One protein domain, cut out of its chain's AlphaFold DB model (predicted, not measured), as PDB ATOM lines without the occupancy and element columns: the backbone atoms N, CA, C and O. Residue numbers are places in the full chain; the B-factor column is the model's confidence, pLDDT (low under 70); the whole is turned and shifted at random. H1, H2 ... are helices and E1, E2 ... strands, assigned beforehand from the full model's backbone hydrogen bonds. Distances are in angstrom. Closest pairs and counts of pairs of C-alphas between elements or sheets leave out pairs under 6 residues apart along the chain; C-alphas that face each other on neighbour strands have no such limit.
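Overview. This is residues 3 to 186 of the 199 residues of an uncharacterized protein of bacterium (UniProt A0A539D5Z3). The long helix H2 runs through the middle of the domain, in a bundle with H6, H7 and H9; to one side stands a small sheet of three strands, and the short helix H5 packs on both H2 and this sheet. H3 crosses H5, and in the long loop between E3 and H6 residues 122 to 127 stick out. The printed part has 184 residues, with nine named helices and three named strands in the order E1 H1 H2 E2 H3 H4 H5 E3 H6 H7 H8 H9. The sheet, in the order E2 E1 E3, is mixed, and the class is mostly helix. The whole is compact, with a radius of gyration of the C-alphas of 15.7 A and spans of 44 by 40 by 29 A.

Along the chain. Find C-alpha 3 at (-23.660, 52.274, 21.095), where E1, residues 3 to 8, begins. H1, residues 11 to 15, comes next; then find C-alpha 17 at (-49.190, 43.116, 28.493), from which H2 runs 35.1 A to residue 40. Further on are E2, residues 62 to 64, H3, residues 66 to 82 and 24.1 A long, H4, residues 88 to 91, H5, residues 96 to 103, and E3, residues 107 to 113 and 18.9 A long. H6 holds residues 129 to 143, 20.8 A, H7 151 to 160, H8 163 to 166, and H9 168 to 185, 26.1 A, ending at (-28.055, 32.014, 43.124).

Arrangement. Start at the hub, H2, which touches five helices. It touches H6 at a shallow tilt of 9 degrees, the same way, closest at C-alphas 30 and 140, 6.0 A. It touches H7 at a steep tilt of 42 degrees, opposite ways, with C-alphas 25 and 158 closest at 5.8 A. H9 touches H6, C-alphas 177 and 130 being closest at 3.8 A. H1 touches H2 only at the corner, and H8 only just touches H2, with 3 pairs of C-alphas within 8 A. H5 touches H2, closest at C-alphas 103 and 38, 6.7 A, and H3, closest at C-alphas 97 and 72, 4.2 A. H4 touches H3 and H6. H5 is on the sheet at a height of 9.5 A; H3 only grazes it. E1 and E3 are parallel, with N 5 and O 109 at 2.9 A; E2 and E1 are antiparallel, with N 63 and O 4 at 2.8 A. Every O i to N i+4 pair is within hydrogen-bond range in H1, H2, H3, H5, H7 and H9, and 10 of 11 in H6; H4 and H8 are too short for one.

Size, cuts and confidence. The farthest C-alphas, of Arg 66 and Pro 168, are 45.7 A apart. The printed part has no cut; the links H2 to E2 and E3 to H6 are long. Look for low pLDDT, under 70, at residues 115 to 126.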
ATOM      1  N   THR A   3     -22.579  53.098  21.638       94.50
ATOM      2  CA  THR A   3     -23.660  52.274  21.095       94.50
ATOM      3  C   THR A   3     -24.953  53.076  21.038       94.50
ATOM      4  O   THR A   3     -25.181  53.955  21.872       94.50
ATOM      5  N   VAL A   4     -25.776  52.792  20.037       94.56
ATOM      6  CA  VAL A   4     -27.126  53.332  19.901       94.56
ATOM      7  C   VAL A   4     -28.101  52.171  19.962       94.56
ATOM      8  O   VAL A   4     -27.971  51.216  19.198       94.56
ATOM      9  N   ILE A   5     -29.081  52.253  20.851       93.44
ATOM     10  CA  ILE A   5     -30.146  51.258  20.965       93.44
ATOM     11  C   ILE A   5     -31.462  51.843  20.459       93.44
ATOM     12  O   ILE A   5     -31.730  53.038  20.590       93.44
ATOM     13  N   GLY A   6     -32.276  50.995  19.839       91.38
ATOM     14  CA  GLY A   6     -33.586  51.385  19.334       91.38
ATOM     15  C   GLY A   6     -34.639  51.217  20.416       91.38
ATOM     16  O   GLY A   6     -34.897  50.090  20.822       91.38
ATOM     17  N   ARG A   7     -35.288  52.301  20.824       90.44
ATOM     18  CA  ARG A   7     -36.360  52.332  21.822       90.44
ATOM     19  C   ARG A   7     -37.728  52.159  21.167       90.44
ATOM     20  O   ARG A   7     -38.026  52.839  20.182       90.44
ATOM     21  N   ARG A   8     -38.581  51.298  21.724       90.19
ATOM     22  CA  ARG A   8     -40.020  51.298  21.407       90.19
ATOM     23  C   ARG A   8     -40.697  52.496  22.073       90.19
ATOM     24  O   ARG A   8     -40.515  52.716  23.266       90.19
ATOM     25  N   SER A   9     -41.500  53.253  21.324       86.19
ATOM     26  CA  SER A   9     -42.272  54.377  21.880       86.19
ATOM     27  C   SER A   9     -43.242  53.924  22.977       86.19
ATOM     28  O   SER A   9     -43.411  54.627  23.971       86.19
ATOM     29  N   ALA A  10     -43.808  52.722  22.828       85.81
ATOM     30  CA  ALA A  10     -44.564  51.999  23.843       85.81
ATOM     31  C   ALA A  10     -44.277  50.491  23.736       85.81
ATOM     32  O   ALA A  10     -44.287  49.931  22.641       85.81
ATOM     33  N   VAL A  11     -44.027  49.826  24.865       87.62
ATOM     34  CA  VAL A  11     -43.614  48.409  24.884       87.62
ATOM     35  C   VAL A  11     -44.818  47.461  24.790       87.62
ATOM     36  O   VAL A  11     -44.761  46.462  24.074       87.62
ATOM     37  N   HIS A  12     -45.925  47.783  25.469       89.69
ATOM     38  CA  HIS A  12     -47.118  46.927  25.551       89.69
ATOM     39  C   HIS A  12     -47.777  46.623  24.208       89.69
ATOM     40  O   HIS A  12     -48.073  45.450  23.989       89.69
ATOM     41  N   PRO A  13     -47.982  47.595  23.296       84.06
ATOM     42  CA  PRO A  13     -48.642  47.295  22.030       84.06
ATOM     43  C   PRO A  13     -47.856  46.289  21.181       84.06
ATOM     44  O   PRO A  13     -48.454  45.443  20.537       84.06
ATOM     45  N   SER A  14     -46.519  46.326  21.228       80.50
ATOM     46  CA  SER A  14     -45.675  45.417  20.441       80.50
ATOM     47  C   SER A  14     -45.488  44.029  21.055       80.50
ATOM     48  O   SER A  14     -45.106  43.102  20.347       80.50
ATOM     49  N   LEU A  15     -45.669  43.874  22.370       85.44
ATOM     50  CA  LEU A  15     -45.337  42.633  23.083       85.44
ATOM     51  C   LEU A  15     -46.528  41.922  23.725       85.44
ATOM     52  O   LEU A  15     -46.396  40.768  24.141       85.44
ATOM     53  N   GLY A  16     -47.654  42.614  23.868       87.81
ATOM     54  CA  GLY A  16     -48.694  42.245  24.814       87.81
ATOM     55  C   GLY A  16     -48.308  42.584  26.257       87.81
ATOM     56  O   GLY A  16     -47.141  42.795  26.599       87.81
ATOM     57  N   TRP A  17     -49.322  42.628  27.120       90.12
ATOM     58  CA  TRP A  17     -49.190  43.116  28.493       90.12
ATOM     59  C   TRP A  17     -48.149  42.341  29.309       90.12
ATOM     60  O   TRP A  17     -47.224  42.926  29.866       90.12
ATOM     61  N   MET A  18     -48.246  41.012  29.316       91.44
ATOM     62  CA  MET A  18     -47.429  40.190  30.207       91.44
ATOM     63  C   MET A  18     -45.941  40.240  29.863       91.44
ATOM     64  O   MET A  18     -45.104  40.420  30.739       91.44
ATOM     65  N   ARG A  19     -45.590  40.116  28.580       90.12
ATOM     66  CA  ARG A  19     -44.189  40.202  28.150       90.12
ATOM     67  C   ARG A  19     -43.616  41.591  28.401       90.12
ATOM     68  O   ARG A  19     -42.484  41.687  28.861       90.12
ATOM     69  N   ALA A  20     -44.393  42.642  28.140       92.31
ATOM     70  CA  ALA A  20     -43.969  44.013  28.395       92.31
ATOM     71  C   ALA A  20     -43.628  44.246  29.866       92.31
ATOM     72  O   ALA A  20     -42.550  44.755  30.157       92.31
ATOM     73  N   GLU A  21     -44.479  43.812  30.795       95.38
ATOM     74  CA  GLU A  21     -44.214  43.993  32.224       95.38
ATOM     75  C   GLU A  21     -42.962  43.250  32.704       95.38
ATOM     76  O   GLU A  21     -42.173  43.801  33.471       95.38
ATOM     77  N   PHE A  22     -42.725  42.030  32.214       95.44
ATOM     78  CA  PHE A  22     -41.500  41.293  32.533       95.44
ATOM     79  C   PHE A  22     -40.253  41.913  31.894       95.44
ATOM     80  O   PHE A  22     -39.198  41.947  32.527       95.44
ATOM     81  N   GLU A  23     -40.345  42.440  30.670       95.00
ATOM     82  CA  GLU A  23     -39.225  43.161  30.063       95.00
ATOM     83  C   GLU A  23     -38.883  44.430  30.848       95.00
ATOM     84  O   GLU A  23     -37.712  44.654  31.152       95.00
ATOM     85  N   LEU A  24     -39.888  45.212  31.248       95.56
ATOM     86  CA  LEU A  24     -39.706  46.414  32.064       95.56
ATOM     87  C   LEU A  24     -39.105  46.088  33.437       95.56
ATOM     88  O   LEU A  24     -38.157  46.750  33.862       95.56
ATOM     89  N   LEU A  25     -39.614  45.044  34.098       96.50
ATOM     90  CA  LEU A  25     -39.072  44.532  35.356       96.50
ATOM     91  C   LEU A  25     -37.589  44.177  35.209       96.50
ATOM     92  O   LEU A  25     -36.757  44.635  35.995       96.50
ATOM     93  N   CYS A  26     -37.248  43.384  34.190       97.31
ATOM     94  CA  CYS A  26     -35.869  42.978  33.973       97.31
ATOM     95  C   CYS A  26     -34.964  44.163  33.657       97.31
ATOM     96  O   CYS A  26     -33.883  44.258  34.232       97.31
ATOM     97  N   ASN A  27     -35.402  45.075  32.785       96.69
ATOM     98  CA  ASN A  27     -34.619  46.253  32.428       96.69
ATOM     99  C   ASN A  27     -34.286  47.072  33.678       96.69
ATOM    100  O   ASN A  27     -33.131  47.441  33.865       96.69
ATOM    101  N   GLN A  28     -35.258  47.281  34.570       97.19
ATOM    102  CA  GLN A  28     -35.041  48.011  35.817       97.19
ATOM    103  C   GLN A  28     -34.004  47.319  36.716       97.19
ATOM    104  O   GLN A  28     -33.045  47.961  37.141       97.19
ATOM    105  N   VAL A  29     -34.135  46.009  36.960       98.06
ATOM    106  CA  VAL A  29     -33.173  45.266  37.799       98.06
ATOM    107  C   VAL A  29     -31.768  45.275  37.189       98.06
ATOM    108  O   VAL A  29     -30.787  45.472  37.906       98.06
ATOM    109  N   ILE A  30     -31.648  45.102  35.870       97.62
ATOM    110  CA  ILE A  30     -30.359  45.106  35.162       97.62
ATOM    111  C   ILE A  30     -29.688  46.481  35.259       97.62
ATOM    112  O   ILE A  30     -28.489  46.560  35.528       97.62
ATOM    113  N   VAL A  31     -30.446  47.562  35.069       96.62
ATOM    114  CA  VAL A  31     -29.941  48.939  35.161       96.62
ATOM    115  C   VAL A  31     -29.443  49.257  36.566       96.62
ATOM    116  O   VAL A  31     -28.338  49.775  36.715       96.62
ATOM    117  N   GLU A  32     -30.214  48.914  37.597       97.31
ATOM    118  CA  GLU A  32     -29.800  49.151  38.983       97.31
ATOM    119  C   GLU A  32     -28.604  48.268  39.379       97.31
ATOM    120  O   GLU A  32     -27.700  48.727  40.076       97.31
ATOM    121  N   SER A  33     -28.514  47.044  38.845       98.06
ATOM    122  CA  SER A  33     -27.331  46.185  39.018       98.06
ATOM    123  C   SER A  33     -26.081  46.806  38.381       98.06
ATOM    124  O   SER A  33     -25.009  46.830  38.990       98.06
ATOM    125  N   ALA A  34     -26.216  47.368  37.175       97.19
ATOM    126  CA  ALA A  34     -25.134  48.080  36.500       97.19
ATOM    127  C   ALA A  34     -24.702  49.323  37.288       97.19
ATOM    128  O   ALA A  34     -23.505  49.565  37.454       97.19
ATOM    129  N   ALA A  35     -25.667  50.092  37.798       96.94
ATOM    130  CA  ALA A  35     -25.412  51.268  38.617       96.94
ATOM    131  C   ALA A  35     -24.647  50.902  39.896       96.94
ATOM    132  O   ALA A  35     -23.647  51.548  40.205       96.94
ATOM    133  N   TYR A  36     -25.053  49.829  40.584       97.62
ATOM    134  CA  TYR A  36     -24.350  49.309  41.756       97.62
ATOM    135  C   TYR A  36     -22.896  48.939  41.429       97.62
ATOM    136  O   TYR A  36     -21.966  49.420  42.078       97.62
ATOM    137  N   ALA A  37     -22.680  48.143  40.376       97.94
ATOM    138  CA  ALA A  37     -21.343  47.719  39.962       97.94
ATOM    139  C   ALA A  37     -20.438  48.905  39.582       97.94
ATOM    140  O   ALA A  37     -19.268  48.952  39.970       97.94
ATOM    141  N   LEU A  38     -20.972  49.894  38.860       97.62
ATOM    142  CA  LEU A  38     -20.236  51.108  38.505       97.62
ATOM    143  C   LEU A  38     -19.903  51.946  39.744       97.62
ATOM    144  O   LEU A  38     -18.746  52.353  39.891       97.62
ATOM    145  N   ALA A  39     -20.861  52.134  40.656       97.50
ATOM    146  CA  ALA A  39     -20.679  52.914  41.877       97.50
ATOM    147  C   ALA A  39     -19.579  52.332  42.775       97.50
ATOM    148  O   ALA A  39     -18.743  53.088  43.270       97.50
ATOM    149  N   ARG A  40     -19.491  50.997  42.902       96.50
ATOM    150  CA  ARG A  40     -18.374  50.328  43.605       96.50
ATOM    151  C   ARG A  40     -17.000  50.685  43.040       96.50
ATOM    152  O   ARG A  40     -16.018  50.683  43.770       96.50
ATOM    153  N   SER A  41     -16.930  50.994  41.746       94.94
ATOM    154  CA  SER A  41     -15.701  51.412  41.059       94.94
ATOM    155  C   SER A  41     -15.511  52.936  40.994       94.94
ATOM    156  O   SER A  41     -14.676  53.407  40.227       94.94
ATOM    157  N   GLY A  42     -16.302  53.721  41.737       97.31
ATOM    158  CA  GLY A  42     -16.249  55.187  41.701       97.31
ATOM    159  C   GLY A  42     -16.722  55.794  40.374       97.31
ATOM    160  O   GLY A  42     -16.366  56.924  40.046       97.31
ATOM    161  N   ARG A  43     -17.497  55.042  39.583       97.06
ATOM    162  CA  ARG A  43     -18.022  55.468  38.280       97.06
ATOM    163  C   ARG A  43     -19.534  55.633  38.339       97.06
ATOM    164  O   ARG A  43     -20.225  54.957  39.091       97.06
ATOM    165  N   VAL A  44     -20.051  56.496  37.474       94.94
ATOM    166  CA  VAL A  44     -21.485  56.644  37.217       94.94
ATOM    167  C   VAL A  44     -21.755  56.356  35.748       94.94
ATOM    168  O   VAL A  44     -20.922  56.645  34.884       94.94
ATOM    169  N   TRP A  45     -22.910  55.767  35.457       92.62
ATOM    170  CA  TRP A  45     -23.333  55.595  34.076       92.62
ATOM    171  C   TRP A  45     -23.725  56.950  33.471       92.62
ATOM    172  O   TRP A  45     -24.536  57.680  34.033       92.62
ATOM    173  N   ASP A  46     -23.145  57.291  32.320       91.81
ATOM    174  CA  ASP A  46     -23.521  58.474  31.543       91.81
ATOM    175  C   ASP A  46     -24.882  58.271  30.852       91.81
ATOM    176  O   ASP A  46     -24.958  57.701  29.763       91.81
ATOM    177  N   THR A  47     -25.952  58.740  31.498       92.19
ATOM    178  CA  THR A  47     -27.346  58.593  31.043       92.19
ATOM    179  C   THR A  47     -27.862  59.773  30.214       92.19
ATOM    180  O   THR A  47     -29.025  59.786  29.828       92.19
ATOM    181  N   ARG A  48     -27.020  60.765  29.888       94.00
ATOM    182  CA  ARG A  48     -27.444  62.013  29.211       94.00
ATOM    183  C   ARG A  48     -28.022  61.824  27.805       94.00
ATOM    184  O   ARG A  48     -28.594  62.760  27.261       94.00
ATOM    185  N   PHE A  49     -27.824  60.655  27.202       94.38
ATOM    186  CA  PHE A  49     -28.296  60.328  25.853       94.38
ATOM    187  C   PHE A  49     -29.432  59.296  25.859       94.38
ATOM    188  O   PHE A  49     -29.791  58.776  24.801       94.38
ATOM    189  N   LEU A  50     -29.964  58.975  27.039       93.19
ATOM    190  CA  LEU A  50     -31.137  58.126  27.200       93.19
ATOM    191  C   LEU A  50     -32.393  58.997  27.284       93.19
ATOM    192  O   LEU A  50     -32.335  60.145  27.729       93.19
ATOM    193  N   VAL A  51     -33.525  58.448  26.855       90.56
ATOM    194  CA  VAL A  51     -34.838  59.095  26.988       90.56
ATOM    195  C   VAL A  51     -35.350  58.951  28.421       90.56
ATOM    196  O   VAL A  51     -35.959  59.873  28.955       90.56
ATOM    197  N   ASP A  52     -35.077  57.806  29.044       87.56
ATOM    198  CA  ASP A  52     -35.391  57.507  30.440       87.56
ATOM    199  C   ASP A  52     -34.170  56.855  31.112       87.56
ATOM    200  O   ASP A  52     -33.268  56.337  30.454       87.56
ATOM    201  N   ARG A  53     -34.126  56.851  32.445       86.44
ATOM    202  CA  ARG A  53     -33.076  56.183  33.221       86.44
ATOM    203  C   ARG A  53     -33.045  54.676  32.964       86.44
ATOM    204  O   ARG A  53     -31.971  54.082  33.038       86.44
ATOM    205  N   VAL A  54     -34.198  54.064  32.681       92.81
ATOM    206  CA  VAL A  54     -34.313  52.639  32.348       92.81
ATOM    207  C   VAL A  54     -34.595  52.487  30.849       92.81
ATOM    208  O   VAL A  54     -35.757  52.527  30.444       92.81
ATOM    209  N   PRO A  55     -33.557  52.313  30.012       92.44
ATOM    210  CA  PRO A  55     -33.746  52.194  28.577       92.44
ATOM    211  C   PRO A  55     -34.381  50.864  28.162       92.44
ATOM    212  O   PRO A  55     -34.419  49.881  28.911       92.44
ATOM    213  N   ASP A  56     -34.829  50.809  26.910       91.69
ATOM    214  CA  ASP A  56     -35.385  49.601  26.298       91.69
ATOM    215  C   ASP A  56     -34.285  48.582  25.918       91.69
ATOM    216  O   ASP A  56     -33.893  48.437  24.756       91.69
ATOM    217  N   LEU A  57     -33.761  47.864  26.921       90.94
ATOM    218  CA  LEU A  57     -32.614  46.956  26.761       90.94
ATOM    219  C   LEU A  57     -32.891  45.770  25.842       90.94
ATOM    220  O   LEU A  57     -31.981  45.262  25.180       90.94
ATOM    221  N   GLN A  58     -34.136  45.307  25.830       90.00
ATOM    222  CA  GLN A  58     -34.543  44.066  25.174       90.00
ATOM    223  C   GLN A  58     -35.022  44.281  23.738       90.00
ATOM    224  O   GLN A  58     -35.373  43.331  23.044       90.00
ATOM    225  N   SER A  59     -34.941  45.510  23.229       83.81
ATOM    226  CA  SER A  59     -35.022  45.745  21.793       83.81
ATOM    227  C   SER A  59     -33.824  45.115  21.076       83.81
ATOM    228  O   SER A  59     -32.658  45.396  21.377       83.81
ATOM    229  N   GLY A  60     -34.105  44.294  20.061       82.31
ATOM    230  CA  GLY A  60     -33.082  43.690  19.197       82.31
ATOM    231  C   GLY A  60     -32.328  44.683  18.297       82.31
ATOM    232  O   GLY A  60     -31.438  44.281  17.557       82.31
ATOM    233  N   TYR A  61     -32.660  45.980  18.324       87.94
ATOM    234  CA  TYR A  61     -31.997  46.996  17.502       87.94
ATOM    235  C   TYR A  61     -30.849  47.647  18.278       87.94
ATOM    236  O   TYR A  61     -31.092  48.465  19.168       87.94
ATOM    237  N   LYS A  62     -29.603  47.298  17.942       91.06
ATOM    238  CA  LYS A  62     -28.393  47.863  18.558       91.06
ATOM    239  C   LYS A  62     -27.321  48.136  17.503       91.06
ATOM    240  O   LYS A  62     -26.972  47.251  16.729       91.06
ATOM    241  N   PHE A  63     -26.789  49.353  17.494       93.00
ATOM    242  CA  PHE A  63     -25.715  49.795  16.609       93.00
ATOM    243  C   PHE A  63     -24.478  50.071  17.434       93.00
ATOM    244  O   PHE A  63     -24.439  51.013  18.223       93.00
ATOM    245  N   PHE A  64     -23.450  49.269  17.218       94.00
ATOM    246  CA  PHE A  64     -22.174  49.424  17.886       94.00
ATOM    247  C   PHE A  64     -21.174  50.076  16.938       94.00
ATOM    248  O   PHE A  64     -21.068  49.693  15.772       94.00
ATOM    249  N   ASN A  65     -20.394  51.033  17.438       95.69
ATOM    250  CA  ASN A  65     -19.146  51.352  16.752       95.69
ATOM    251  C   ASN A  65     -18.153  50.186  16.918       95.69
ATOM    252  O   ASN A  65     -18.334  49.350  17.800       95.69
ATOM    253  N   ARG A  66     -17.088  50.140  16.105       96.00
ATOM    254  CA  ARG A  66     -16.118  49.023  16.090       96.00
ATOM    255  C   ARG A  66     -15.679  48.573  17.491       96.00
ATOM    256  O   ARG A  66     -15.879  47.422  17.846       96.00
ATOM    257  N   ALA A  67     -15.178  49.502  18.304       95.12
ATOM    258  CA  ALA A  67     -14.691  49.185  19.647       95.12
ATOM    259  C   ALA A  67     -15.790  48.636  20.581       95.12
ATOM    260  O   ALA A  67     -15.535  47.753  21.391       95.12
ATOM    261  N   ALA A  68     -17.029  49.134  20.478       94.62
ATOM    262  CA  ALA A  68     -18.139  48.586  21.255       94.62
ATOM    263  C   ALA A  68     -18.603  47.217  20.720       94.62
ATOM    264  O   ALA A  68     -19.034  46.382  21.510       94.62
ATOM    265  N   ALA A  69     -18.495  46.981  19.409       94.12
ATOM    266  CA  ALA A  69     -18.854  45.715  18.772       94.12
ATOM    267  C   ALA A  69     -17.894  44.591  19.183       94.12
ATOM    268  O   ALA A  69     -18.339  43.487  19.474       94.12
ATOM    269  N   GLU A  70     -16.597  44.889  19.267       94.31
ATOM    270  CA  GLU A  70     -15.580  43.952  19.755       94.31
ATOM    271  C   GLU A  70     -15.887  43.520  21.195       94.31
ATOM    272  O   GLU A  70     -15.959  42.327  21.477       94.31
ATOM    273  N   ILE A  71     -16.187  44.470  22.088       92.25
ATOM    274  CA  ILE A  71     -16.589  44.156  23.468       92.25
ATOM    275  C   ILE A  71     -17.871  43.332  23.503       92.25
ATOM    276  O   ILE A  71     -17.922  42.336  24.211       92.25
ATOM    277  N   ALA A  72     -18.896  43.736  22.751       89.81
ATOM    278  CA  ALA A  72     -20.171  43.031  22.675       89.81
ATOM    279  C   ALA A  72     -19.997  41.566  22.237       89.81
ATOM    280  O   ALA A  72     -20.568  40.667  22.856       89.81
ATOM    281  N   LEU A  73     -19.182  41.328  21.205       90.19
ATOM    282  CA  LEU A  73     -18.903  40.000  20.667       90.19
ATOM    283  C   LEU A  73     -18.103  39.144  21.654       90.19
ATOM    284  O   LEU A  73     -18.499  38.015  21.949       90.19
ATOM    285  N   HIS A  74     -17.002  39.685  22.184       87.50
ATOM    286  CA  HIS A  74     -16.169  38.978  23.155       87.50
ATOM    287  C   HIS A  74     -16.944  38.660  24.431       87.50
ATOM    288  O   HIS A  74     -16.865  37.534  24.916       87.50
ATOM    289  N   ALA A  75     -17.736  39.616  24.926       83.56
ATOM    290  CA  ALA A  75     -18.631  39.418  26.054       83.56
ATOM    291  C   ALA A  75     -19.573  38.247  25.797       83.56
ATOM    292  O   ALA A  75     -19.569  37.291  26.554       83.56
ATOM    293  N   PHE A  76     -20.348  38.271  24.716       83.19
ATOM    294  CA  PHE A  76     -21.361  37.245  24.490       83.19
ATOM    295  C   PHE A  76     -20.788  35.817  24.461       83.19
ATOM    296  O   PHE A  76     -21.313  34.935  25.139       83.19
ATOM    297  N   ILE A  77     -19.685  35.601  23.734       86.25
ATOM    298  CA  ILE A  77     -19.040  34.281  23.638       86.25
ATOM    299  C   ILE A  77     -18.472  33.854  24.995       86.25
ATOM    300  O   ILE A  77     -18.666  32.717  25.424       86.25
ATOM    301  N   HIS A  78     -17.774  34.763  25.676       89.69
ATOM    302  CA  HIS A  78     -17.132  34.470  26.952       89.69
ATOM    303  C   HIS A  78     -18.152  34.193  28.065       89.69
ATOM    304  O   HIS A  78     -18.029  33.204  28.780       89.69
ATOM    305  N   GLU A  79     -19.195  35.017  28.174       91.44
ATOM    306  CA  GLU A  79     -20.252  34.869  29.178       91.44
ATOM    307  C   GLU A  79     -21.026  33.563  29.008       91.44
ATOM    308  O   GLU A  79     -21.334  32.903  29.998       91.44
ATOM    309  N   ALA A  80     -21.318  33.164  27.765       91.19
ATOM    310  CA  ALA A  80     -21.989  31.896  27.492       91.19
ATOM    311  C   ALA A  80     -21.144  30.695  27.941       91.19
ATOM    312  O   ALA A  80     -21.687  29.722  28.458       91.19
ATOM    313  N   ALA A  81     -19.818  30.776  27.801       92.00
ATOM    314  CA  ALA A  81     -18.907  29.737  28.272       92.00
ATOM    315  C   ALA A  81     -18.753  29.718  29.805       92.00
ATOM    316  O   ALA A  81     -18.605  28.645  30.385       92.00
ATOM    317  N   LEU A  82     -18.792  30.882  30.467       91.94
ATOM    318  CA  LEU A  82     -18.714  30.991  31.932       91.94
ATOM    319  C   LEU A  82     -20.000  30.567  32.647       91.94
ATOM    320  O   LEU A  82     -19.958  30.161  33.809       91.94
ATOM    321  N   HIS A  83     -21.140  30.669  31.969       92.88
ATOM    322  CA  HIS A  83     -22.452  30.347  32.520       92.88
ATOM    323  C   HIS A  83     -23.152  29.262  31.694       92.88
ATOM    324  O   HIS A  83     -24.237  29.508  31.166       92.88
ATOM    325  N   PRO A  84     -22.570  28.047  31.588       93.12
ATOM    326  CA  PRO A  84     -23.151  26.959  30.798       93.12
ATOM    327  C   PRO A  84     -24.485  26.461  31.377       93.12
ATOM    328  O   PRO A  84     -25.241  25.768  30.705       93.12
ATOM    329  N   ASP A  85     -24.788  26.822  32.627       93.12
ATOM    330  CA  ASP A  85     -26.068  26.577  33.280       93.12
ATOM    331  C   ASP A  85     -27.200  27.469  32.725       93.12
ATOM    332  O   ASP A  85     -28.376  27.240  33.029       93.12
ATOM    333  N   LEU A  86     -26.879  28.497  31.934       93.00
ATOM    334  CA  LEU A  86     -27.824  29.431  31.325       93.00
ATOM    335  C   LEU A  86     -27.743  29.372  29.794       93.00
ATOM    336  O   LEU A  86     -26.671  29.471  29.206       93.00
ATOM    337  N   ASP A  87     -28.896  29.321  29.125       91.06
ATOM    338  CA  ASP A  87     -28.982  29.435  27.663       91.06
ATOM    339  C   ASP A  87     -28.872  30.910  27.225       91.06
ATOM    340  O   ASP A  87     -29.832  31.518  26.743       91.06
ATOM    341  N   LEU A  88     -27.708  31.535  27.458       90.75
ATOM    342  CA  LEU A  88     -27.456  32.938  27.095       90.75
ATOM    343  C   LEU A  88     -27.673  33.248  25.608       90.75
ATOM    344  O   LEU A  88     -28.174  34.340  25.331       90.75
ATOM    345  N   PRO A  89     -27.395  32.347  24.647       89.06
ATOM    346  CA  PRO A  89     -27.774  32.592  23.262       89.06
ATOM    347  C   PRO A  89     -29.270  32.819  23.056       89.06
ATOM    348  O   PRO A  89     -29.649  33.660  22.243       89.06
ATOM    349  N   ARG A  90     -30.120  32.130  23.820       88.06
ATOM    350  CA  ARG A  90     -31.574  32.293  23.752       88.06
ATOM    351  C   ARG A  90     -32.106  33.432  24.617       88.06
ATOM    352  O   ARG A  90     -33.061  34.097  24.219       88.06
ATOM    353  N   ILE A  91     -31.560  33.615  25.820       90.19
ATOM    354  CA  ILE A  91     -32.136  34.526  26.823       90.19
ATOM    355  C   ILE A  91     -31.362  35.837  26.959       90.19
ATOM    356  O   ILE A  91     -31.917  36.822  27.417       90.19
ATOM    357  N   GLY A  92     -30.080  35.863  26.612       87.75
ATOM    358  CA  GLY A  92     -29.159  36.945  26.958       87.75
ATOM    359  C   GLY A  92     -28.635  37.753  25.776       87.75
ATOM    360  O   GLY A  92     -27.920  38.723  26.013       87.75
ATOM    361  N   MET A  93     -28.973  37.398  24.532       88.62
ATOM    362  CA  MET A  93     -28.424  38.021  23.317       88.62
ATOM    363  C   MET A  93     -28.566  39.550  23.310       88.62
ATOM    364  O   MET A  93     -27.654  40.263  22.902       88.62
ATOM    365  N   GLU A  94     -29.689  40.091  23.784       89.50
ATOM    366  CA  GLU A  94     -29.908  41.536  23.824       89.50
ATOM    367  C   GLU A  94     -29.271  42.202  25.046       89.50
ATOM    368  O   GLU A  94     -28.855  43.361  24.971       89.50
ATOM    369  N   VAL A  95     -29.221  41.484  26.165       91.38
ATOM    370  CA  VAL A  95     -28.884  42.021  27.486       91.38
ATOM    371  C   VAL A  95     -27.381  41.952  27.747       91.38
ATOM    372  O   VAL A  95     -26.793  42.932  28.207       91.38
ATOM    373  N   ALA A  96     -26.742  40.828  27.428       92.12
ATOM    374  CA  ALA A  96     -25.352  40.588  27.781       92.12
ATOM    375  C   ALA A  96     -24.359  41.510  27.061       92.12
ATOM    376  O   ALA A  96     -23.562  42.170  27.741       92.12
ATOM    377  N   PRO A  97     -24.452  41.679  25.727       91.06
ATOM    378  CA  PRO A  97     -23.636  42.651  25.007       91.06
ATOM    379  C   PRO A  97     -23.819  44.079  25.521       91.06
ATOM    380  O   PRO A  97     -22.858  44.841  25.622       91.06
ATOM    381  N   PHE A  98     -25.058  44.442  25.865       91.25
ATOM    382  CA  PHE A  98     -25.380  45.768  26.372       91.25
ATOM    383  C   PHE A  98     -24.728  46.029  27.729       91.25
ATOM    384  O   PHE A  98     -23.980  46.996  27.878       91.25
ATOM    385  N   LEU A  99     -24.988  45.165  28.711       94.50
ATOM    386  CA  LEU A  99     -24.517  45.374  30.075       94.50
ATOM    387  C   LEU A  99     -22.986  45.353  30.129       94.50
ATOM    388  O   LEU A  99     -22.390  46.225  30.758       94.50
ATOM    389  N   ARG A 100     -22.327  44.439  29.408       93.88
ATOM    390  CA  ARG A 100     -20.858  44.421  29.342       93.88
ATOM    391  C   ARG A 100     -20.289  45.671  28.669       93.88
ATOM    392  O   ARG A 100     -19.309  46.221  29.169       93.88
ATOM    393  N   ALA A 101     -20.933  46.196  27.623       92.81
ATOM    394  CA  ALA A 101     -20.541  47.481  27.048       92.81
ATOM    395  C   ALA A 101     -20.688  48.637  28.059       92.81
ATOM    396  O   ALA A 101     -19.779  49.461  28.176       92.81
ATOM    397  N   VAL A 102     -21.786  48.693  28.820       94.31
ATOM    398  CA  VAL A 102     -21.998  49.706  29.873       94.31
ATOM    399  C   VAL A 102     -20.923  49.612  30.958       94.31
ATOM    400  O   VAL A 102     -20.293  50.620  31.280       94.31
ATOM    401  N   LEU A 103     -20.641  48.411  31.469       95.44
ATOM    402  CA  LEU A 103     -19.616  48.190  32.497       95.44
ATOM    403  C   LEU A 103     -18.201  48.557  32.010       95.44
ATOM    404  O   LEU A 103     -17.374  49.035  32.797       95.44
ATOM    405  N   ALA A 104     -17.942  48.432  30.705       94.50
ATOM    406  CA  ALA A 104     -16.714  48.888  30.054       94.50
ATOM    407  C   ALA A 104     -16.657  50.415  29.810       94.50
ATOM    408  O   ALA A 104     -15.667  50.921  29.285       94.50
ATOM    409  N   GLY A 105     -17.688  51.180  30.185       94.31
ATOM    410  CA  GLY A 105     -17.733  52.636  30.008       94.31
ATOM    411  C   GLY A 105     -18.193  53.085  28.616       94.31
ATOM    412  O   GLY A 105     -17.836  54.172  28.150       94.31
ATOM    413  N   CYS A 106     -18.961  52.254  27.910       94.88
ATOM    414  CA  CYS A 106     -19.588  52.651  26.655       94.88
ATOM    415  C   CYS A 106     -20.656  53.729  26.895       94.88
ATOM    416  O   CYS A 106     -21.492  53.605  27.788       94.88
ATOM    417  N   ARG A 107     -20.655  54.780  26.064       94.94
ATOM    418  CA  ARG A 107     -21.746  55.763  26.038       94.94
ATOM    419  C   ARG A 107     -22.905  55.183  25.235       94.94
ATOM    420  O   ARG A 107     -22.711  54.803  24.078       94.94
ATOM    421  N   VAL A 108     -24.079  55.131  25.849       94.50
ATOM    422  CA  VAL A 108     -25.298  54.574  25.261       94.50
ATOM    423  C   VAL A 108     -26.219  55.723  24.887       94.50
ATOM    424  O   VAL A 108     -26.511  56.551  25.741       94.50
ATOM    425  N   GLY A 109     -26.666  55.762  23.632       94.56
ATOM    426  CA  GLY A 109     -27.753  56.634  23.189       94.56
ATOM    427  C   GLY A 109     -29.006  55.844  22.825       94.56
ATOM    428  O   GLY A 109     -28.903  54.709  22.357       94.56
ATOM    429  N   GLU A 110     -30.174  56.452  22.998       93.81
ATOM    430  CA  GLU A 110     -31.450  55.911  22.527       93.81
ATOM    431  C   GLU A 110     -31.944  56.656  21.288       93.81
ATOM    432  O   GLU A 110     -31.892  57.882  21.210       93.81
ATOM    433  N   VAL A 111     -32.463  55.902  20.321       92.56
ATOM    434  CA  VAL A 111     -33.239  56.449  19.205       92.56
ATOM    435  C   VAL A 111     -34.586  55.761  19.162       92.56
ATOM    436  O   VAL A 111     -34.674  54.542  19.308       92.56
ATOM    437  N   GLU A 112     -35.652  56.524  18.959       89.94
ATOM    438  CA  GLU A 112     -36.959  55.918  18.753       89.94
ATOM    439  C   GLU A 112     -36.969  55.140  17.436       89.94
ATOM    440  O   GLU A 112     -36.554  55.642  16.389       89.94
ATOM    441  N   ARG A 113     -37.445  53.895  17.485       83.38
ATOM    442  CA  ARG A 113     -37.683  53.085  16.292       83.38
ATOM    443  C   ARG A 113     -39.174  52.907  16.084       83.38
ATOM    444  O   ARG A 113     -39.923  52.675  17.034       83.38
ATOM    445  N   LYS A 114     -39.592  52.886  14.817       73.19
ATOM    446  CA  LYS A 114     -40.905  52.343  14.474       73.19
ATOM    447  C   LYS A 114     -40.929  50.882  14.916       73.19
ATOM    448  O   LYS A 114     -40.126  50.060  14.466       73.19
ATOM    449  N   SER A 115     -41.810  50.591  15.858       66.75
ATOM    450  CA  SER A 115     -42.153  49.233  16.243       66.75
ATOM    451  C   SER A 115     -43.466  48.898  15.563       66.75
ATOM    452  O   SER A 115     -44.367  49.731  15.483       66.75
ATOM    453  N   TRP A 116     -43.516  47.729  14.940       64.38
ATOM    454  CA  TRP A 116     -44.713  47.294  14.241       64.38
ATOM    455  C   TRP A 116     -45.735  46.880  15.304       64.38
ATOM    456  O   TRP A 116     -45.428  46.035  16.145       64.38
ATOM    457  N   TYR A 117     -46.900  47.532  15.306       62.16
ATOM    458  CA  TYR A 117     -47.955  47.319  16.305       62.16
ATOM    459  C   TYR A 117     -48.549  45.908  16.244       62.16
ATOM    460  O   TYR A 117     -48.963  45.387  17.268       62.16
ATOM    461  N   ASP A 118     -48.477  45.263  15.080       53.62
ATOM    462  CA  ASP A 118     -48.943  43.893  14.861       53.62
ATOM    463  C   ASP A 118     -47.769  42.965  14.580       53.62
ATOM    464  O   ASP A 118     -47.794  42.199  13.613       53.62
ATOM    465  N   GLN A 119     -46.658  43.107  15.322       57.72
ATOM    466  CA  GLN A 119     -45.555  42.161  15.159       57.72
ATOM    467  C   GLN A 119     -46.164  40.794  15.438       57.72
ATOM    468  O   GLN A 119     -46.670  40.602  16.548       57.72
ATOM    469  N   PRO A 120     -46.224  39.887  14.438       51.03
ATOM    470  CA  PRO A 120     -46.873  38.616  14.655       51.03
ATOM    471  C   PRO A 120     -46.212  38.015  15.888       51.03
ATOM    472  O   PRO A 120     -44.986  38.089  16.038       51.03
ATOM    473  N   VAL A 121     -47.027  37.505  16.813       48.03
ATOM    474  CA  VAL A 121     -46.560  36.831  18.030       48.03
ATOM    475  C   VAL A 121     -45.963  35.484  17.605       48.03
ATOM    476  O   VAL A 121     -46.436  34.417  17.960       48.03
ATOM    477  N   THR A 122     -44.975  35.513  16.722       48.56
ATOM    478  CA  THR A 122     -44.405  34.355  16.058       48.56
ATOM    479  C   THR A 122     -42.930  34.302  16.392       48.56
ATOM    480  O   THR A 122     -42.207  35.261  16.134       48.56
ATOM    481  N   ALA A 123     -42.548  33.151  16.951       44.50
ATOM    482  CA  ALA A 123     -41.218  32.529  17.048       44.50
ATOM    483  C   ALA A 123     -40.822  32.123  18.472       44.50
ATOM    484  O   ALA A 123     -39.903  31.327  18.651       44.50
ATOM    485  N   TYR A 124     -41.533  32.591  19.490       50.12
ATOM    486  CA  TYR A 124     -41.374  32.052  20.828       50.12
ATOM    487  C   TYR A 124     -42.481  31.024  21.031       50.12
ATOM    488  O   TYR A 124     -43.642  31.400  21.131       50.12
ATOM    489  N   GLY A 125     -42.154  29.729  21.030       54.16
ATOM    490  CA  GLY A 125     -43.082  28.691  21.497       54.16
ATOM    491  C   GLY A 125     -43.499  28.928  22.958       54.16
ATOM    492  O   GLY A 125     -43.413  30.041  23.475       54.16
ATOM    493  N   SER A 126     -43.897  27.889  23.688       66.56
ATOM    494  CA  SER A 126     -44.112  28.015  25.135       66.56
ATOM    495  C   SER A 126     -42.803  28.419  25.838       66.56
ATOM    496  O   SER A 126     -41.950  27.577  26.118       66.56
ATOM    497  N   ILE A 127     -42.603  29.718  26.081       80.62
ATOM    498  CA  ILE A 127     -41.549  30.212  26.963       80.62
ATOM    499  C   ILE A 127     -42.005  29.948  28.393       80.62
ATOM    500  O   ILE A 127     -43.059  30.432  28.806       80.62
ATOM    501  N   ASP A 128     -41.172  29.267  29.171       90.38
ATOM    502  CA  ASP A 128     -41.263  29.369  30.619       90.38
ATOM    503  C   ASP A 128     -40.735  30.744  31.065       90.38
ATOM    504  O   ASP A 128     -39.547  31.053  30.950       90.38
ATOM    505  N   PHE A 129     -41.641  31.598  31.546       91.69
ATOM    506  CA  PHE A 129     -41.322  32.961  31.973       91.69
ATOM    507  C   PHE A 129     -40.302  32.978  33.112       91.69
ATOM    508  O   PHE A 129     -39.465  33.883  33.160       91.69
ATOM    509  N   ALA A 130     -40.362  31.989  34.011       95.06
ATOM    510  CA  ALA A 130     -39.487  31.940  35.169       95.06
ATOM    511  C   ALA A 130     -38.030  31.772  34.737       95.06
ATOM    512  O   ALA A 130     -37.204  32.618  35.074       95.06
ATOM    513  N   SER A 131     -37.723  30.757  33.929       94.88
ATOM    514  CA  SER A 131     -36.361  30.545  33.432       94.88
ATOM    515  C   SER A 131     -35.915  31.581  32.399       94.88
ATOM    516  O   SER A 131     -34.762  32.011  32.432       94.88
ATOM    517  N   TYR A 132     -36.804  32.054  31.520       95.06
ATOM    518  CA  TYR A 132     -36.436  33.007  30.467       95.06
ATOM    519  C   TYR A 132     -36.098  34.400  31.003       95.06
ATOM    520  O   TYR A 132     -35.053  34.960  30.666       95.06
ATOM    521  N   TYR A 133     -36.956  34.969  31.851       96.38
ATOM    522  CA  TYR A 133     -36.701  36.275  32.459       96.38
ATOM    523  C   TYR A 133     -35.803  36.156  33.687       96.38
ATOM    524  O   TYR A 133     -34.873  36.944  33.849       96.38
ATOM    525  N   GLY A 134     -36.001  35.126  34.511       97.44
ATOM    526  CA  GLY A 134     -35.160  34.879  35.678       97.44
ATOM    527  C   GLY A 134     -33.717  34.581  35.292       97.44
ATOM    528  O   GLY A 134     -32.809  35.101  35.927       97.44
ATOM    529  N   GLY A 135     -33.463  33.840  34.209       96.88
ATOM    530  CA  GLY A 135     -32.101  33.565  33.747       96.88
ATOM    531  C   GLY A 135     -31.340  34.824  33.315       96.88
ATOM    532  O   GLY A 135     -30.155  34.944  33.620       96.88
ATOM    533  N   LYS A 136     -32.026  35.810  32.712       97.06
ATOM    534  CA  LYS A 136     -31.447  37.140  32.433       97.06
ATOM    535  C   LYS A 136     -31.000  37.832  33.718       97.06
ATOM    536  O   LYS A 136     -29.914  38.406  33.756       97.06
ATOM    537  N   LEU A 137     -31.829  37.770  34.764       98.06
ATOM    538  CA  LEU A 137     -31.524  38.373  36.062       98.06
ATOM    539  C   LEU A 137     -30.389  37.645  36.768       98.06
ATOM    540  O   LEU A 137     -29.457  38.301  37.209       98.06
ATOM    541  N   VAL A 138     -30.415  36.311  36.819       98.00
ATOM    542  CA  VAL A 138     -29.323  35.500  37.381       98.00
ATOM    543  C   VAL A 138     -28.000  35.883  36.728       98.00
ATOM    544  O   VAL A 138     -27.030  36.159  37.431       98.00
ATOM    545  N   TRP A 139     -27.970  35.954  35.393       97.12
ATOM    546  CA  TRP A 139     -26.780  36.379  34.669       97.12
ATOM    547  C   TRP A 139     -26.358  37.805  35.037       97.12
ATOM    548  O   TRP A 139     -25.218  38.009  35.441       97.12
ATOM    549  N   ALA A 140     -27.259  38.788  34.956       97.56
ATOM    550  CA  ALA A 140     -26.918  40.188  35.210       97.56
ATOM    551  C   ALA A 140     -26.448  40.428  36.655       97.56
ATOM    552  O   ALA A 140     -25.472  41.144  36.875       97.56
ATOM    553  N   LEU A 141     -27.097  39.790  37.632       98.44
ATOM    554  CA  LEU A 141     -26.732  39.865  39.046       98.44
ATOM    555  C   LEU A 141     -25.338  39.263  39.289       98.44
ATOM    556  O   LEU A 141     -24.535  39.879  39.984       98.44
ATOM    557  N   ARG A 142     -25.017  38.112  38.674       97.12
ATOM    558  CA  ARG A 142     -23.664  37.518  38.713       97.12
ATOM    559  C   ARG A 142     -22.637  38.416  38.021       97.12
ATOM    560  O   ARG A 142     -21.591  38.698  38.593       97.12
ATOM    561  N   ALA A 143     -22.952  38.916  36.828       95.75
ATOM    562  CA  ALA A 143     -22.070  39.760  36.023       95.75
ATOM    563  C   ALA A 143     -21.728  41.099  36.701       95.75
ATOM    564  O   ALA A 143     -20.642  41.637  36.474       95.75
ATOM    565  N   CYS A 144     -22.650  41.621  37.513       97.69
ATOM    566  CA  CYS A 144     -22.477  42.801  38.359       97.69
ATOM    567  C   CYS A 144     -22.007  42.468  39.784       97.69
ATOM    568  O   CYS A 144     -21.826  43.385  40.585       97.69
ATOM    569  N   GLU A 145     -21.801  41.189  40.104       97.25
ATOM    570  CA  GLU A 145     -21.401  40.672  41.419       97.25
ATOM    571  C   GLU A 145     -22.264  41.244  42.555       97.25
ATOM    572  O   GLU A 145     -21.753  41.767  43.549       97.25
ATOM    573  N   ILE A 146     -23.583  41.235  42.371       98.38
ATOM    574  CA  ILE A 146     -24.517  41.771  43.361       98.38
ATOM    575  C   ILE A 146     -24.467  40.909  44.629       98.38
ATOM    576  O   ILE A 146     -24.614  39.687  44.530       98.38
ATOM    577  N   PRO A 147     -24.276  41.514  45.818       97.75
ATOM    578  CA  PRO A 147     -24.280  40.769  47.067       97.75
ATOM    579  C   PRO A 147     -25.608  40.030  47.305       97.75
ATOM    580  O   PRO A 147     -26.670  40.584  46.998       97.75
ATOM    581  N   PRO A 148     -25.573  38.812  47.874       96.81
ATOM    582  CA  PRO A 148     -26.758  38.005  48.174       96.81
ATOM    583  C   PRO A 148     -27.904  38.741  48.880       96.81
ATOM    584  O   PRO A 148     -29.067  38.539  48.544       96.81
ATOM    585  N   ASP A 149     -27.587  39.608  49.837       95.38
ATOM    586  CA  ASP A 149     -28.531  40.397  50.634       95.38
ATOM    587  C   ASP A 149     -29.156  41.571  49.859       95.38
ATOM    588  O   ASP A 149     -30.248  42.031  50.193       95.38
ATOM    589  N   VAL A 150     -28.508  42.018  48.782       96.94
ATOM    590  CA  VAL A 150     -28.987  43.105  47.914       96.94
ATOM    591  C   VAL A 150     -29.927  42.585  46.819       96.94
ATOM    592  O   VAL A 150     -30.824  43.309  46.383       96.94
ATOM    593  N   VAL A 151     -29.776  41.324  46.393       97.56
ATOM    594  CA  VAL A 151     -30.594  40.712  45.327       97.56
ATOM    595  C   VAL A 151     -32.109  40.867  45.563       97.56
ATOM    596  O   VAL A 151     -32.791  41.349  44.651       97.56
ATOM    597  N   PRO A 152     -32.665  40.537  46.749       95.19
ATOM    598  CA  PRO A 152     -34.103  40.655  46.987       95.19
ATOM    599  C   PRO A 152     -34.576  42.107  46.929       95.19
ATOM    600  O   PRO A 152     -35.661  42.373  46.423       95.19
ATOM    601  N   ILE A 153     -33.751  43.056  47.387       94.75
ATOM    602  CA  ILE A 153     -34.081  44.487  47.392       94.75
ATOM    603  C   ILE A 153     -34.277  44.989  45.961       94.75
ATOM    604  O   ILE A 153     -35.262  45.677  45.686       94.75
ATOM    605  N   LEU A 154     -33.371  44.632  45.045       96.50
ATOM    606  CA  LEU A 154     -33.456  45.051  43.643       96.50
ATOM    607  C   LEU A 154     -34.705  44.488  42.960       96.50
ATOM    608  O   LEU A 154     -35.428  45.224  42.287       96.50
ATOM    609  N   ILE A 155     -34.973  43.195  43.155       96.44
ATOM    610  CA  ILE A 155     -36.109  42.515  42.523       96.44
ATOM    611  C   ILE A 155     -37.431  43.024  43.104       96.44
ATOM    612  O   ILE A 155     -38.327  43.387  42.343       96.44
ATOM    613  N   ASP A 156     -37.555  43.106  44.430       94.88
ATOM    614  CA  ASP A 156     -38.807  43.490  45.090       94.88
ATOM    615  C   ASP A 156     -39.141  44.964  44.856       94.88
ATOM    616  O   ASP A 156     -40.302  45.296  44.618       94.88
ATOM    617  N   SER A 157     -38.136  45.844  44.828       93.44
ATOM    618  CA  SER A 157     -38.337  47.259  44.484       93.44
ATOM    619  C   SER A 157     -38.821  47.425  43.044       93.44
ATOM    620  O   SER A 157     -39.691  48.254  42.774       93.44
ATOM    621  N   ALA A 158     -38.284  46.627  42.117       94.56
ATOM    622  CA  ALA A 158     -38.716  46.653  40.728       94.56
ATOM    623  C   ALA A 158     -40.120  46.047  40.557       94.56
ATOM    624  O   ALA A 158     -40.911  46.583  39.787       94.56
ATOM    625  N   LEU A 159     -40.470  44.996  41.309       93.25
ATOM    626  CA  LEU A 159     -41.817  44.412  41.332       93.25
ATOM    627  C   LEU A 159     -42.866  45.357  41.932       93.25
ATOM    628  O   LEU A 159     -43.986  45.409  41.431       93.25
ATOM    629  N   ALA A 160     -42.516  46.113  42.976       91.00
ATOM    630  CA  ALA A 160     -43.438  46.985  43.710       91.00
ATOM    631  C   ALA A 160     -44.077  48.096  42.870       91.00
ATOM    632  O   ALA A 160     -45.133  48.605  43.235       91.00
ATOM    633  N   VAL A 161     -43.459  48.465  41.749       90.06
ATOM    634  CA  VAL A 161     -43.973  49.489  40.829       90.06
ATOM    635  C   VAL A 161     -44.674  48.898  39.601       90.06
ATOM    636  O   VAL A 161     -45.034  49.643  38.692       90.06
ATOM    637  N   ARG A 162     -44.851  47.570  39.538       91.19
ATOM    638  CA  ARG A 162     -45.469  46.889  38.392       91.19
ATOM    639  C   ARG A 162     -46.884  46.412  38.719       91.19
ATOM    640  O   ARG A 162     -47.113  45.865  39.797       91.19
ATOM    641  N   PRO A 163     -47.820  46.488  37.760       92.69
ATOM    642  CA  PRO A 163     -49.164  45.937  37.903       92.69
ATOM    643  C   PRO A 163     -49.201  44.398  37.893       92.69
ATOM    644  O   PRO A 163     -50.281  43.827  38.003       92.69
ATOM    645  N   LEU A 164     -48.055  43.707  37.801       91.19
ATOM    646  CA  LEU A 164     -47.972  42.239  37.801       91.19
ATOM    647  C   LEU A 164     -48.702  41.595  38.985       91.19
ATOM    648  O   LEU A 164     -49.264  40.523  38.828       91.19
ATOM    649  N   PHE A 165     -48.722  42.240  40.156       87.38
ATOM    650  CA  PHE A 165     -49.404  41.712  41.343       87.38
ATOM    651  C   PHE A 165     -50.916  41.972  41.379       87.38
ATOM    652  O   PHE A 165     -51.598  41.370  42.207       87.38
ATOM    653  N   ALA A 166     -51.433  42.832  40.497       87.44
ATOM    654  CA  ALA A 166     -52.867  43.073  40.343       87.44
ATOM    655  C   ALA A 166     -53.554  42.007  39.466       87.44
ATOM    656  O   ALA A 166     -54.773  41.869  39.517       87.44
ATOM    657  N   ASP A 167     -52.779  41.235  38.701       89.44
ATOM    658  CA  ASP A 167     -53.242  40.126  37.867       89.44
ATOM    659  C   ASP A 167     -52.845  38.768  38.492       89.44
ATOM    660  O   ASP A 167     -51.670  38.573  38.822       89.44
ATOM    661  N   PRO A 168     -53.767  37.800  38.672       91.94
ATOM    662  CA  PRO A 168     -53.440  36.499  39.263       91.94
ATOM    663  C   PRO A 168     -52.352  35.722  38.511       91.94
ATOM    664  O   PRO A 168     -51.503  35.071  39.135       91.94
ATOM    665  N   GLU A 169     -52.350  35.793  37.179       92.62
ATOM    666  CA  GLU A 169     -51.367  35.104  36.346       92.62
ATOM    667  C   GLU A 169     -49.999  35.792  36.434       92.62
ATOM    668  O   GLU A 169     -48.986  35.136  36.701       92.62
ATOM    669  N   GLY A 170     -49.975  37.120  36.310       93.38
ATOM    670  CA  GLY A 170     -48.805  37.968  36.500       93.38
ATOM    671  C   GLY A 170     -48.150  37.737  37.859       93.38
ATOM    672  O   GLY A 170     -46.942  37.498  37.924       93.38
ATOM    673  N   ARG A 171     -48.944  37.687  38.936       93.38
ATOM    674  CA  ARG A 171     -48.474  37.399  40.295       93.38
ATOM    675  C   ARG A 171     -47.837  36.019  40.374       93.38
ATOM    676  O   ARG A 171     -46.735  35.877  40.904       93.38
ATOM    677  N   THR A 172     -48.512  35.005  39.841       95.00
ATOM    678  CA  THR A 172     -48.023  33.619  39.853       95.00
ATOM    679  C   THR A 172     -46.681  33.503  39.133       95.00
ATOM    680  O   THR A 172     -45.728  32.943  39.681       95.00
ATOM    681  N   ARG A 173     -46.567  34.098  37.941       95.69
ATOM    682  CA  ARG A 173     -45.336  34.079  37.141       95.69
ATOM    683  C   ARG A 173     -44.216  34.902  37.775       95.69
ATOM    684  O   ARG A 173     -43.071  34.458  37.770       95.69
ATOM    685  N   ALA A 174     -44.520  36.063  38.357       95.31
ATOM    686  CA  ALA A 174     -43.528  36.908  39.023       95.31
ATOM    687  C   ALA A 174     -42.922  36.200  40.243       95.31
ATOM    688  O   ALA A 174     -41.704  36.197  40.423       95.31
ATOM    689  N   LEU A 175     -43.758  35.528  41.043       95.44
ATOM    690  CA  LEU A 175     -43.298  34.717  42.171       95.44
ATOM    691  C   LEU A 175     -42.473  33.505  41.715       95.44
ATOM    692  O   LEU A 175     -41.473  33.181  42.353       95.44
ATOM    693  N   ALA A 176     -42.851  32.853  40.610       96.88
ATOM    694  CA  ALA A 176     -42.074  31.755  40.033       96.88
ATOM    695  C   ALA A 176     -40.691  32.220  39.547       96.88
ATOM    696  O   ALA A 176     -39.686  31.605  39.895       96.88
ATOM    697  N   MET A 177     -40.624  33.344  38.827       97.44
ATOM    698  CA  MET A 177     -39.362  33.959  38.405       97.44
ATOM    699  C   MET A 177     -38.483  34.328  39.608       97.44
ATOM    700  O   MET A 177     -37.286  34.059  39.603       97.44
ATOM    701  N   ARG A 178     -39.069  34.901  40.666       97.06
ATOM    702  CA  ARG A 178     -38.342  35.271  41.889       97.06
ATOM    703  C   ARG A 178     -37.733  34.053  42.590       97.06
ATOM    704  O   ARG A 178     -36.557  34.092  42.942       97.06
ATOM    705  N   ARG A 179     -38.493  32.958  42.732       97.75
ATOM    706  CA  ARG A 179     -37.971  31.686  43.265       97.75
ATOM    707  C   ARG A 179     -36.851  31.122  42.398       97.75
ATOM    708  O   ARG A 179     -35.814  30.761  42.938       97.75
ATOM    709  N   TYR A 180     -37.027  31.133  41.076       98.00
ATOM    710  CA  TYR A 180     -35.997  30.691  40.137       98.00
ATOM    711  C   TYR A 180     -34.686  31.466  40.331       98.00
ATOM    712  O   TYR A 180     -33.622  30.862  40.417       98.00
ATOM    713  N   VAL A 181     -34.736  32.798  40.450       98.31
ATOM    714  CA  VAL A 181     -33.519  33.602  40.670       98.31
ATOM    715  C   VAL A 181     -32.825  33.217  41.978       98.31
ATOM    716  O   VAL A 181     -31.609  33.042  41.987       98.31
ATOM    717  N   HIS A 182     -33.582  33.045  43.061       98.00
ATOM    718  CA  HIS A 182     -33.031  32.652  44.356       98.00
ATOM    719  C   HIS A 182     -32.384  31.269  44.326       98.00
ATOM    720  O   HIS A 182     -31.227  31.133  44.719       98.00
ATOM    721  N   GLU A 183     -33.082  30.273  43.784       97.75
ATOM    722  CA  GLU A 183     -32.572  28.909  43.629       97.75
ATOM    723  C   GLU A 183     -31.252  28.898  42.847       97.75
ATOM    724  O   GLU A 183     -30.250  28.339  43.289       97.75
ATOM    725  N   ARG A 184     -31.210  29.604  41.712       97.50
ATOM    726  CA  ARG A 184     -30.037  29.657  40.829       97.50
ATOM    727  C   ARG A 184     -28.858  30.437  41.405       97.50
ATOM    728  O   ARG A 184     -27.732  30.273  40.927       97.50
ATOM    729  N   LEU A 185     -29.095  31.285  42.399       97.31
ATOM    730  CA  LEU A 185     -28.055  32.014  43.124       97.31
ATOM    731  C   LEU A 185     -27.700  31.359  44.470       97.31
ATOM    732  O   LEU A 185     -26.837  31.880  45.171       97.31
ATOM    733  N   GLY A 186     -28.325  30.230  44.829       97.00
ATOM    734  CA  GLY A 186     -28.103  29.568  46.117       97.00
ATOM    735  C   GLY A 186     -28.598  30.388  47.312       97.00
ATOM    736  O   GLY A 186     -28.046  30.283  48.406       97.00
TER     737      GLY A 186